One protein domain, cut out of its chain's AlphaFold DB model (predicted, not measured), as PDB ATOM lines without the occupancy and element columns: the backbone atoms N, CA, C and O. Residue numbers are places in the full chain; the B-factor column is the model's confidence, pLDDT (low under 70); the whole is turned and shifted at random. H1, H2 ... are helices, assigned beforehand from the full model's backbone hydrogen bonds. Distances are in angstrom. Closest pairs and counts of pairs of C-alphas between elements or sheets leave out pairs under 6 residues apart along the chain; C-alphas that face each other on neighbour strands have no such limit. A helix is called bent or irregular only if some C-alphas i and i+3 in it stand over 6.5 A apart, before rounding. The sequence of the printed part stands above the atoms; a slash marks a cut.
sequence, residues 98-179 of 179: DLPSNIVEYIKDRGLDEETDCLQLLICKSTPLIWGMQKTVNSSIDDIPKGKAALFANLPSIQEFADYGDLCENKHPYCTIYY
ATOM      1  N   ASP A  98     123.262 114.576 145.667       88.44
ATOM      2  CA  ASP A  98     124.387 115.148 146.408       88.44
ATOM      3  C   ASP A  98     123.948 116.084 147.547       88.44
ATOM      4  O   ASP A  98     124.794 116.526 148.318       88.44
ATOM      5  N   LEU A  99     122.642 116.343 147.712       87.69
ATOM      6  CA  LEU A  99     122.104 117.197 148.774       87.69
ATOM      7  C   LEU A  99     122.668 116.869 150.171       87.69
ATOM      8  O   LEU A  99     123.078 117.809 150.851       87.69
ATOM      9  N   PRO A 100     122.754 115.598 150.620       85.94
ATOM     10  CA  PRO A 100     123.347 115.285 151.922       85.94
ATOM     11  C   PRO A 100     124.812 115.732 152.026       85.94
ATOM     12  O   PRO A 100     125.205 116.326 153.027       85.94
ATOM     13  N   SER A 101     125.603 115.509 150.975       86.81
ATOM     14  CA  SER A 101     127.008 115.927 150.910       86.81
ATOM     15  C   SER A 101     127.143 117.449 150.898       86.81
ATOM     16  O   SER A 101     127.961 117.990 151.637       86.81
ATOM     17  N   ASN A 102     126.292 118.141 150.139       87.62
ATOM     18  CA  ASN A 102     126.266 119.602 150.070       87.62
ATOM     19  C   ASN A 102     125.881 120.227 151.420       87.62
ATOM     20  O   ASN A 102     126.399 121.279 151.785       87.62
ATOM     21  N   ILE A 103     124.990 119.584 152.189       86.00
ATOM     22  CA  ILE A 103     124.649 120.022 153.551       86.00
ATOM     23  C   ILE A 103     125.858 119.863 154.483       86.00
ATOM     24  O   ILE A 103     126.150 120.780 155.249       86.00
ATOM     25  N   VAL A 104     126.574 118.736 154.409       85.19
ATOM     26  CA  VAL A 104     127.794 118.498 155.203       85.19
ATOM     27  C   VAL A 104     128.878 119.528 154.879       85.19
ATOM     28  O   VAL A 104     129.434 120.132 155.794       85.19
ATOM     29  N   GLU A 105     129.141 119.780 153.596       85.38
ATOM     30  CA  GLU A 105     130.116 120.786 153.148       85.38
ATOM     31  C   GLU A 105     129.731 122.190 153.627       85.38
ATOM     32  O   GLU A 105     130.547 122.920 154.179       85.38
ATOM     33  N   TYR A 106     128.448 122.530 153.534       85.06
ATOM     34  CA  TYR A 106     127.940 123.808 154.011       85.06
ATOM     35  C   TYR A 106     128.105 124.016 155.520       85.06
ATOM     36  O   TYR A 106     128.368 125.133 155.971       85.06
ATOM     37  N   ILE A 107     127.892 122.961 156.309       83.75
ATOM     38  CA  ILE A 107     128.103 122.983 157.758       83.75
ATOM     39  C   ILE A 107     129.584 123.221 158.054       83.75
ATOM     40  O   ILE A 107     129.906 124.074 158.882       83.75
ATOM     41  N   LYS A 108     130.460 122.512 157.341       82.44
ATOM     42  CA  LYS A 108     131.909 122.621 157.487       82.44
ATOM     43  C   LYS A 108     132.410 124.034 157.179       82.44
ATOM     44  O   LYS A 108     133.105 124.626 157.991       82.44
ATOM     45  N   ASP A 109     131.955 124.627 156.077       82.12
ATOM     46  CA  ASP A 109     132.321 125.992 155.666       82.12
ATOM     47  C   ASP A 109     131.891 127.086 156.664       82.12
ATOM     48  O   ASP A 109     132.340 128.234 156.582       82.12
ATOM     49  N   ARG A 110     130.957 126.773 157.569       77.81
ATOM     50  CA  ARG A 110     130.331 127.726 158.498       77.81
ATOM     51  C   ARG A 110     130.755 127.538 159.951       77.81
ATOM     52  O   ARG A 110     130.445 128.418 160.755       77.81
ATOM     53  N   GLY A 111     131.395 126.424 160.288       72.06
ATOM     54  CA  GLY A 111     131.798 126.088 161.651       72.06
ATOM     55  C   GLY A 111     133.300 125.872 161.790       72.06
ATOM     56  O   GLY A 111     134.052 125.954 160.825       72.06
ATOM     57  N   LEU A 112     133.734 125.608 163.020       62.59
ATOM     58  CA  LEU A 112     135.037 125.001 163.280       62.59
ATOM     59  C   LEU A 112     134.876 123.485 163.122       62.59
ATOM     60  O   LEU A 112     133.888 122.935 163.610       62.59
ATOM     61  N   ASP A 113     135.815 122.830 162.430       64.06
ATOM     62  CA  ASP A 113     135.706 121.415 162.035       64.06
ATOM     63  C   ASP A 113     135.267 120.516 163.215       64.06
ATOM     64  O   ASP A 113     134.227 119.864 163.124       64.06
ATOM     65  N   GLU A 114     135.939 120.613 164.371       63.16
ATOM     66  CA  GLU A 114     135.643 119.808 165.575       63.16
ATOM     67  C   GLU A 114     134.245 120.049 166.179       63.16
ATOM     68  O   GLU A 114     133.630 119.130 166.721       63.16
ATOM     69  N   GLU A 115     133.696 121.266 166.092       68.31
ATOM     70  CA  GLU A 115     132.382 121.584 166.679       68.31
ATOM     71  C   GLU A 115     131.219 121.082 165.817       68.31
ATOM     72  O   GLU A 115     130.077 120.993 166.277       68.31
ATOM     73  N   THR A 116     131.493 120.753 164.554       79.62
ATOM     74  CA  THR A 116     130.458 120.360 163.600       79.62
ATOM     75  C   THR A 116     130.441 118.875 163.283       79.62
ATOM     76  O   THR A 116     129.473 118.412 162.680       79.62
ATOM     77  N   ASP A 117     131.437 118.108 163.722       80.94
ATOM     78  CA  ASP A 117     131.579 116.692 163.372       80.94
ATOM     79  C   ASP A 117     130.361 115.846 163.769       80.94
ATOM     80  O   ASP A 117     129.900 115.018 162.983       80.94
ATOM     81  N   CYS A 118     129.747 116.106 164.927       84.44
ATOM     82  CA  CYS A 118     128.507 115.425 165.312       84.44
ATOM     83  C   CYS A 118     127.305 115.806 164.440       84.44
ATOM     84  O   CYS A 118     126.427 114.980 164.187       84.44
ATOM     85  N   LEU A 119     127.257 117.047 163.953       87.00
ATOM     86  CA  LEU A 119     126.215 117.471 163.026       87.00
ATOM     87  C   LEU A 119     126.434 116.838 161.647       87.00
ATOM     88  O   LEU A 119     125.478 116.364 161.037       87.00
ATOM     89  N   GLN A 120     127.681 116.761 161.184       88.25
ATOM     90  CA  GLN A 120     128.035 116.053 159.956       88.25
ATOM     91  C   GLN A 120     127.675 114.559 160.052       88.25
ATOM     92  O   GLN A 120     127.051 114.028 159.130       88.25
ATOM     93  N   LEU A 121     127.963 113.909 161.188       87.75
ATOM     94  CA  LEU A 121     127.573 112.522 161.466       87.75
ATOM     95  C   LEU A 121     126.050 112.343 161.435       87.75
ATOM     96  O   LEU A 121     125.554 111.405 160.808       87.75
ATOM     97  N   LEU A 122     125.296 113.248 162.068       89.38
ATOM     98  CA  LEU A 122     123.833 113.216 162.058       89.38
ATOM     99  C   LEU A 122     123.280 113.304 160.630       89.38
ATOM    100  O   LEU A 122     122.431 112.496 160.243       89.38
ATOM    101  N   ILE A 123     123.780 114.251 159.831       89.81
ATOM    102  CA  ILE A 123     123.370 114.393 158.430       89.81
ATOM    103  C   ILE A 123     123.750 113.140 157.635       89.81
ATOM    104  O   ILE A 123     122.904 112.602 156.916       89.81
ATOM    105  N   CYS A 124     124.960 112.611 157.830       90.19
ATOM    106  CA  CYS A 124     125.404 111.368 157.207       90.19
ATOM    107  C   CYS A 124     124.443 110.210 157.533       90.19
ATOM    108  O   CYS A 124     123.894 109.607 156.614       90.19
ATOM    109  N   LYS A 125     124.122 109.965 158.809       90.88
ATOM    110  CA  LYS A 125     123.180 108.905 159.223       90.88
ATOM    111  C   LYS A 125     121.763 109.113 158.688       90.88
ATOM    112  O   LYS A 125     121.061 108.148 158.409       90.88
ATOM    113  N   SER A 126     121.335 110.362 158.505       90.25
ATOM    114  CA  SER A 126     120.024 110.675 157.921       90.25
ATOM    115  C   SER A 126     119.960 110.496 156.397       90.25
ATOM    116  O   SER A 126     118.871 110.516 155.822       90.25
ATOM    117  N   THR A 127     121.099 110.290 155.729       92.12
ATOM    118  CA  THR A 127     121.204 110.238 154.262       92.12
ATOM    119  C   THR A 127     120.256 109.223 153.609       92.12
ATOM    120  O   THR A 127     119.554 109.617 152.676       92.12
ATOM    121  N   PRO A 128     120.116 107.973 154.099       91.19
ATOM    122  CA  PRO A 128     119.174 107.020 153.507       91.19
ATOM    123  C   PRO A 128     117.711 107.492 153.570       91.19
ATOM    124  O   PRO A 128     116.929 107.229 152.656       91.19
ATOM    125  N   LEU A 129     117.338 108.252 154.609       89.94
ATOM    126  CA  LEU A 129     116.009 108.864 154.719       89.94
ATOM    127  C   LEU A 129     115.836 110.000 153.707       89.94
ATOM    128  O   LEU A 129     114.798 110.076 153.048       89.94
ATOM    129  N   ILE A 130     116.855 110.855 153.554       89.44
ATOM    130  CA  ILE A 130     116.854 111.943 152.567       89.44
ATOM    131  C   ILE A 130     116.693 111.361 151.164       89.44
ATOM    132  O   ILE A 130     115.803 111.785 150.432       89.44
ATOM    133  N   TRP A 131     117.463 110.333 150.805       91.69
ATOM    134  CA  TRP A 131     117.318 109.648 149.519       91.69
ATOM    135  C   TRP A 131     115.922 109.057 149.318       91.69
ATOM    136  O   TRP A 131     115.371 109.140 148.220       91.69
ATOM    137  N   GLY A 132     115.304 108.516 150.369       88.19
ATOM    138  CA  GLY A 132     113.909 108.079 150.333       88.19
ATOM    139  C   GLY A 132     112.922 109.207 150.011       88.19
ATOM    140  O   GLY A 132     112.034 109.073 149.161       88.19
ATOM    141  N   MET A 133     113.110 110.376 150.623       85.88
ATOM    142  CA  MET A 133     112.323 111.567 150.289       85.88
ATOM    143  C   MET A 133     112.579 112.019 148.845       85.88
ATOM    144  O   MET A 133     111.635 112.326 148.120       85.88
ATOM    145  N   GLN A 134     113.831 111.985 148.386       87.06
ATOM    146  CA  GLN A 134     114.209 112.361 147.021       87.06
ATOM    147  C   GLN A 134     113.614 111.440 145.962       87.06
ATOM    148  O   GLN A 134     113.161 111.928 144.926       87.06
ATOM    149  N   LYS A 135     113.539 110.132 146.231       87.94
ATOM    150  CA  LYS A 135     112.806 109.180 145.385       87.94
ATOM    151  C   LYS A 135     111.352 109.621 145.231       87.94
ATOM    152  O   LYS A 135     110.884 109.756 144.112       87.94
ATOM    153  N   THR A 136     110.691 109.968 146.339       83.44
ATOM    154  CA  THR A 136     109.292 110.436 146.334       83.44
ATOM    155  C   THR A 136     109.101 111.706 145.505       83.44
ATOM    156  O   THR A 136     108.150 111.804 144.739       83.44
ATOM    157  N   VAL A 137     110.007 112.677 145.633       80.25
ATOM    158  CA  VAL A 137     109.927 113.955 144.901       80.25
ATOM    159  C   VAL A 137     110.284 113.793 143.412       80.25
ATOM    160  O   VAL A 137     109.856 114.601 142.583       80.25
ATOM    161  N   ASN A 138     111.046 112.756 143.054       83.31
ATOM    162  CA  ASN A 138     111.371 112.401 141.669       83.31
ATOM    163  C   ASN A 138     110.317 111.508 140.993       83.31
ATOM    164  O   ASN A 138     110.319 111.414 139.766       83.31
ATOM    165  N   SER A 139     109.425 110.874 141.755       80.31
ATOM    166  CA  SER A 139     108.344 110.035 141.229       80.31
ATOM    167  C   SER A 139     107.195 110.853 140.638       80.31
ATOM    168  O   SER A 139     106.916 111.975 141.071       80.31
ATOM    169  N   SER A 140     106.474 110.264 139.679       74.88
ATOM    170  CA  SER A 140     105.168 110.789 139.279       74.88
ATOM    171  C   SER A 140     104.151 110.567 140.400       74.88
ATOM    172  O   SER A 140     104.233 109.587 141.138       74.88
ATOM    173  N   ILE A 141     103.142 111.437 140.500       69.94
ATOM    174  CA  ILE A 141     102.018 111.267 141.441       69.94
ATOM    175  C   ILE A 141     101.304 109.926 141.218       69.94
ATOM    176  O   ILE A 141     100.799 109.335 142.174       69.94
ATOM    177  N   ASP A 142     101.291 109.435 139.979       75.00
ATOM    178  CA  ASP A 142     100.683 108.153 139.621       75.00
ATOM    179  C   ASP A 142     101.472 106.942 140.149       75.00
ATOM    180  O   ASP A 142     100.882 105.886 140.381       75.00
ATOM    181  N   ASP A 143     102.772 107.111 140.410       73.50
ATOM    182  CA  ASP A 143     103.668 106.054 140.900       73.50
ATOM    183  C   ASP A 143     103.674 105.951 142.434       73.50
ATOM    184  O   ASP A 143     104.211 104.994 142.998       73.50
ATOM    185  N   ILE A 144     103.090 106.927 143.137       71.31
ATOM    186  CA  ILE A 144     103.084 106.962 144.602       71.31
ATOM    187  C   ILE A 144     101.929 106.093 145.128       71.31
ATOM    188  O   ILE A 144     100.759 106.359 144.822       71.31
ATOM    189  N   PRO A 145     102.208 105.079 145.975       74.50
ATOM    190  CA  PRO A 145     101.169 104.267 146.595       74.50
ATOM    191  C   PRO A 145     100.163 105.143 147.339       74.50
ATOM    192  O   PRO A 145     100.544 106.055 148.062       74.50
ATOM    193  N   LYS A 146      98.864 104.869 147.198       77.19
ATOM    194  CA  LYS A 146      97.816 105.641 147.884       77.19
ATOM    195  C   LYS A 146      97.581 105.117 149.304       77.19
ATOM    196  O   LYS A 146      97.771 103.939 149.601       77.19
ATOM    197  N   GLY A 147      97.099 105.989 150.188       74.12
ATOM    198  CA  GLY A 147      96.753 105.628 151.566       74.12
ATOM    199  C   GLY A 147      97.973 105.493 152.482       74.12
ATOM    200  O   GLY A 147      98.995 106.133 152.266       74.12
ATOM    201  N   LYS A 148      97.875 104.673 153.537       71.94
ATOM    202  CA  LYS A 148      98.918 104.573 154.581       71.94
ATOM    203  C   LYS A 148     100.276 104.096 154.049       71.94
ATOM    204  O   LYS A 148     101.300 104.456 154.617       71.94
ATOM    205  N   ALA A 149     100.282 103.330 152.957       73.00
ATOM    206  CA  ALA A 149     101.503 102.846 152.316       73.00
ATOM    207  C   ALA A 149     102.337 103.975 151.685       73.00
ATOM    208  O   ALA A 149     103.553 103.843 151.612       73.00
ATOM    209  N   ALA A 150     101.712 105.101 151.309       75.88
ATOM    210  CA  ALA A 150     102.394 106.274 150.750       75.88
ATOM    211  C   ALA A 150     103.515 106.788 151.663       75.88
ATOM    212  O   ALA A 150     104.572 107.195 151.195       75.88
ATOM    213  N   LEU A 151     103.271 106.752 152.978       69.56
ATOM    214  CA  LEU A 151     104.158 107.315 153.998       69.56
ATOM    215  C   LEU A 151     105.480 106.554 154.122       69.56
ATOM    216  O   LEU A 151     106.487 107.139 154.506       69.56
ATOM    217  N   PHE A 152     105.468 105.257 153.807       80.12
ATOM    218  CA  PHE A 152     106.609 104.361 154.004       80.12
ATOM    219  C   PHE A 152     107.186 103.839 152.681       80.12
ATOM    220  O   PHE A 152     108.172 103.113 152.698       80.12
ATOM    221  N   ALA A 153     106.592 104.213 151.540       82.12
ATOM    222  CA  ALA A 153     106.885 103.642 150.225       82.12
ATOM    223  C   ALA A 153     108.361 103.741 149.816       82.12
ATOM    224  O   ALA A 153     108.877 102.843 149.161       82.12
ATOM    225  N   ASN A 154     109.027 104.827 150.208       86.88
ATOM    226  CA  ASN A 154     110.413 105.098 149.841       86.88
ATOM    227  C   ASN A 154     111.367 105.110 151.040       86.88
ATOM    228  O   ASN A 154     112.499 105.566 150.899       86.88
ATOM    229  N   LEU A 155     110.939 104.646 152.219       88.25
ATOM    230  CA  LEU A 155     111.853 104.566 153.355       88.25
ATOM    231  C   LEU A 155     112.902 103.465 153.138       88.25
ATOM    232  O   LEU A 155     112.582 102.423 152.561       88.25
ATOM    233  N   PRO A 156     114.141 103.677 153.614       87.56
ATOM    234  CA  PRO A 156     115.164 102.647 153.600       87.56
ATOM    235  C   PRO A 156     114.749 101.478 154.495       87.56
ATOM    236  O   PRO A 156     114.002 101.637 155.469       87.56
ATOM    237  N   SER A 157     115.273 100.297 154.188       89.88
ATOM    238  CA  SER A 157     115.161  99.173 155.118       89.88
ATOM    239  C   SER A 157     115.971  99.447 156.393       89.88
ATOM    240  O   SER A 157     116.918 100.231 156.384       89.88
ATOM    241  N   ILE A 158     115.630  98.769 157.495       89.38
ATOM    242  CA  ILE A 158     116.399  98.880 158.747       89.38
ATOM    243  C   ILE A 158     117.860  98.475 158.524       89.38
ATOM    244  O   ILE A 158     118.751  99.128 159.053       89.38
ATOM    245  N   GLN A 159     118.103  97.439 157.714       90.00
ATOM    246  CA  GLN A 159     119.457  96.980 157.414       90.00
ATOM    247  C   GLN A 159     120.240  98.026 156.617       90.00
ATOM    248  O   GLN A 159     121.340  98.382 157.003       90.00
ATOM    249  N   GLU A 160     119.640  98.587 155.564       88.06
ATOM    250  CA  GLU A 160     120.254  99.658 154.768       88.06
ATOM    251  C   GLU A 160     120.575 100.889 155.625       88.06
ATOM    252  O   GLU A 160     121.642 101.485 155.494       88.06
ATOM    253  N   PHE A 161     119.667 101.255 156.534       90.81
ATOM    254  CA  PHE A 161     119.885 102.355 157.467       90.81
ATOM    255  C   PHE A 161     121.026 102.063 158.454       90.81
ATOM    256  O   PHE A 161     121.839 102.947 158.720       90.81
ATOM    257  N   ALA A 162     121.104 100.836 158.977       89.19
ATOM    258  CA  ALA A 162     122.158 100.412 159.896       89.19
ATOM    259  C   ALA A 162     123.531 100.351 159.206       89.19
ATOM    260  O   ALA A 162     124.466 100.996 159.673       89.19
ATOM    261  N   ASP A 163     123.624  99.680 158.055       90.69
ATOM    262  CA  ASP A 163     124.868  99.530 157.288       90.69
ATOM    263  C   ASP A 163     125.440 100.898 156.882       90.69
ATOM    264  O   ASP A 163     126.641 101.159 156.998       90.69
ATOM    265  N   TYR A 164     124.571 101.812 156.434       91.81
ATOM    266  CA  TYR A 164     124.981 103.179 156.117       91.81
ATOM    267  C   TYR A 164     125.359 103.969 157.375       91.81
ATOM    268  O   TYR A 164     126.276 104.791 157.355       91.81
ATOM    269  N   GLY A 165     124.675 103.704 158.488       90.44
ATOM    270  CA  GLY A 165     124.981 104.280 159.790       90.44
ATOM    271  C   GLY A 165     126.390 103.941 160.271       90.44
ATOM    272  O   GLY A 165     127.084 104.848 160.731       90.44
ATOM    273  N   ASP A 166     126.821 102.690 160.115       90.00
ATOM    274  CA  ASP A 166     128.168 102.226 160.476       90.00
ATOM    275  C   ASP A 166     129.242 102.845 159.572       90.00
ATOM    276  O   ASP A 166     130.319 103.244 160.028       90.00
ATOM    277  N   LEU A 167     128.948 103.003 158.279       91.12
ATOM    278  CA  LEU A 167     129.830 103.710 157.346       91.12
ATOM    279  C   LEU A 167     130.049 105.171 157.769       91.12
ATOM    280  O   LEU A 167     131.164 105.688 157.666       91.12
ATOM    281  N   CYS A 168     129.005 105.831 158.269       89.62
ATOM    282  CA  CYS A 168     129.082 107.211 158.740       89.62
ATOM    283  C   CYS A 168     129.906 107.371 160.024       89.62
ATOM    284  O   CYS A 168     130.662 108.337 160.120       89.62
ATOM    285  N   GLU A 169     129.818 106.431 160.970       88.50
ATOM    286  CA  GLU A 169     130.648 106.438 162.192       88.50
ATOM    287  C   GLU A 169     132.142 106.373 161.848       88.50
ATOM    288  O   GLU A 169     132.949 107.136 162.372       88.50
ATOM    289  N   ASN A 170     132.511 105.531 160.876       87.12
ATOM    290  CA  ASN A 170     133.893 105.445 160.395       87.12
ATOM    291  C   ASN A 170     134.369 106.739 159.711       87.12
ATOM    292  O   ASN A 170     135.558 107.056 159.730       87.12
ATOM    293  N   LYS A 171     133.452 107.480 159.078       86.38
ATOM    294  CA  LYS A 171     133.752 108.716 158.344       86.38
ATOM    295  C   LYS A 171     133.875 109.941 159.257       86.38
ATOM    296  O   LYS A 171     134.588 110.877 158.900       86.38
ATOM    297  N   HIS A 172     133.216 109.927 160.416       85.31
ATOM    298  CA  HIS A 172     133.197 111.034 161.379       85.31
ATOM    299  C   HIS A 172     133.622 110.561 162.788       85.31
ATOM    300  O   HIS A 172     132.826 110.621 163.725       85.31
ATOM    301  N   PRO A 173     134.884 110.115 162.966       78.12
ATOM    302  CA  PRO A 173     135.347 109.436 164.185       78.12
ATOM    303  C   PRO A 173     135.444 110.345 165.420       78.12
ATOM    304  O   PRO A 173     135.559 109.858 166.543       78.12
ATOM    305  N   TYR A 174     135.425 111.664 165.224       74.56
ATOM    306  CA  TYR A 174     135.571 112.651 166.295       74.56
ATOM    307  C   TYR A 174     134.263 112.919 167.053       74.56
ATOM    308  O   TYR A 174     134.288 113.540 168.114       74.56
ATOM    309  N   CYS A 175     133.127 112.404 166.572       75.19
ATOM    310  CA  CYS A 175     131.881 112.409 167.329       75.19
ATOM    311  C   CYS A 175     131.695 111.074 168.058       75.19
ATOM    312  O   CYS A 175     131.293 110.079 167.464       75.19
ATOM    313  N   THR A 176     131.960 111.047 169.363       65.69
ATOM    314  CA  THR A 176     131.695 109.866 170.197       65.69
ATOM    315  C   THR A 176     130.364 110.044 170.920       65.69
ATOM    316  O   THR A 176     130.254 110.840 171.854       65.69
ATOM    317  N   ILE A 177     129.331 109.320 170.488       61.00
ATOM    318  CA  ILE A 177     128.035 109.314 171.175       61.00
ATOM    319  C   ILE A 177     128.141 108.338 172.353       61.00
ATOM    320  O   ILE A 177     128.164 107.123 172.160       61.00
ATOM    321  N   TYR A 178     128.244 108.861 173.574       56.53
ATOM    322  CA  TYR A 178     128.186 108.043 174.788       56.53
ATOM    323  C   TYR A 178     126.732 107.624 175.045       56.53
ATOM    324  O   TYR A 178     125.841 108.475 175.067       56.53
ATOM    325  N   TYR A 179     126.512 106.320 175.196       49.41
ATOM    326  CA  TYR A 179     125.218 105.692 175.486       49.41
ATOM    327  C   TYR A 179     125.003 105.476 176.985       49.41
ATOM    328  O   TYR A 179     125.994 105.188 177.696       49.41
TER     329      TYR A 179
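This is residues 98 to 179 of the 179 residues of an uncharacterized protein of Abscondita terminalis (UniProt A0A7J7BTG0). A long kinked helix, H2, forms the middle of a row of three helices, with H1 side by side with its first part on one side and H4 side by side with it, near the kink, on the other. Beyond the kink H2 runs on away from H1 towards the far end, where the short link of residues 139 to 146 and the short helix H3 turn the chain back to H4; residues 137 to 143 stick out there. The 82 printed residues have four named helices, in the order H1, H2, H3, H4, and no named strand, and the class is all helix. The whole is loose, with a radius of gyration of the C-alphas of 15.1 A, and elongated, spanning 45 by 28 by 16 A.

H2, the longest helix, has residues 113 to 138, from C-alpha 113 at (135.706, 121.415, 162.035) to C-alpha 138 at (111.371, 112.401, 141.669), 33.0 A. It is irregular: C-alphas 115 and 118 are 7.4 A apart, and its line is a rough one. It has a kink of 48 degrees near residue 128. H1 has residues 99 to 108 and is 14.2 A long, beginning with C-alpha 99 at (122.104, 117.197, 148.774). H4 has residues 158 to 171 and is 20.0 A long, ending with C-alpha 171 at (133.752, 108.716, 158.344). H3 has residues 147 to 151.

H1 and H2 form a helical hairpin over a tight link of 4 residues. They touch, the closest C-alphas being those of Val 104 and Gln 120, 5.4 A apart, and run opposite ways at a shallow tilt of 18 degrees. H2 touches H4 with residues 121 to 128 alone; the closest C-alphas are those of Lys 125 and Gly 165, 5.0 A apart. H2 and H4 run opposite ways at a shallow tilt of 32 degrees. H1 and H4 are apart, and H3 touches no helix. In H1 and H4 every O i to N i+4 pair is within hydrogen-bond range, in H2 18 of 22 are, and in H3 0 of 1, where 2 of 2 O i to N i+3 pairs are.

The C-alphas of Glu 114 and Asp 142, the two farthest apart, are 45.1 A apart. Residues 137 to 143, of which 137 and 138 belong to H2, stand free. The links from H2 to H3, 8 residues, and from H3 to H4, 6 residues, are short, and the printed part has no cut. It ends at Tyr 179, the chain's last residue. The mean pLDDT of the printed part is 81.9; residues 112 to 115, 141, 151 and 176 to 179 are under 70.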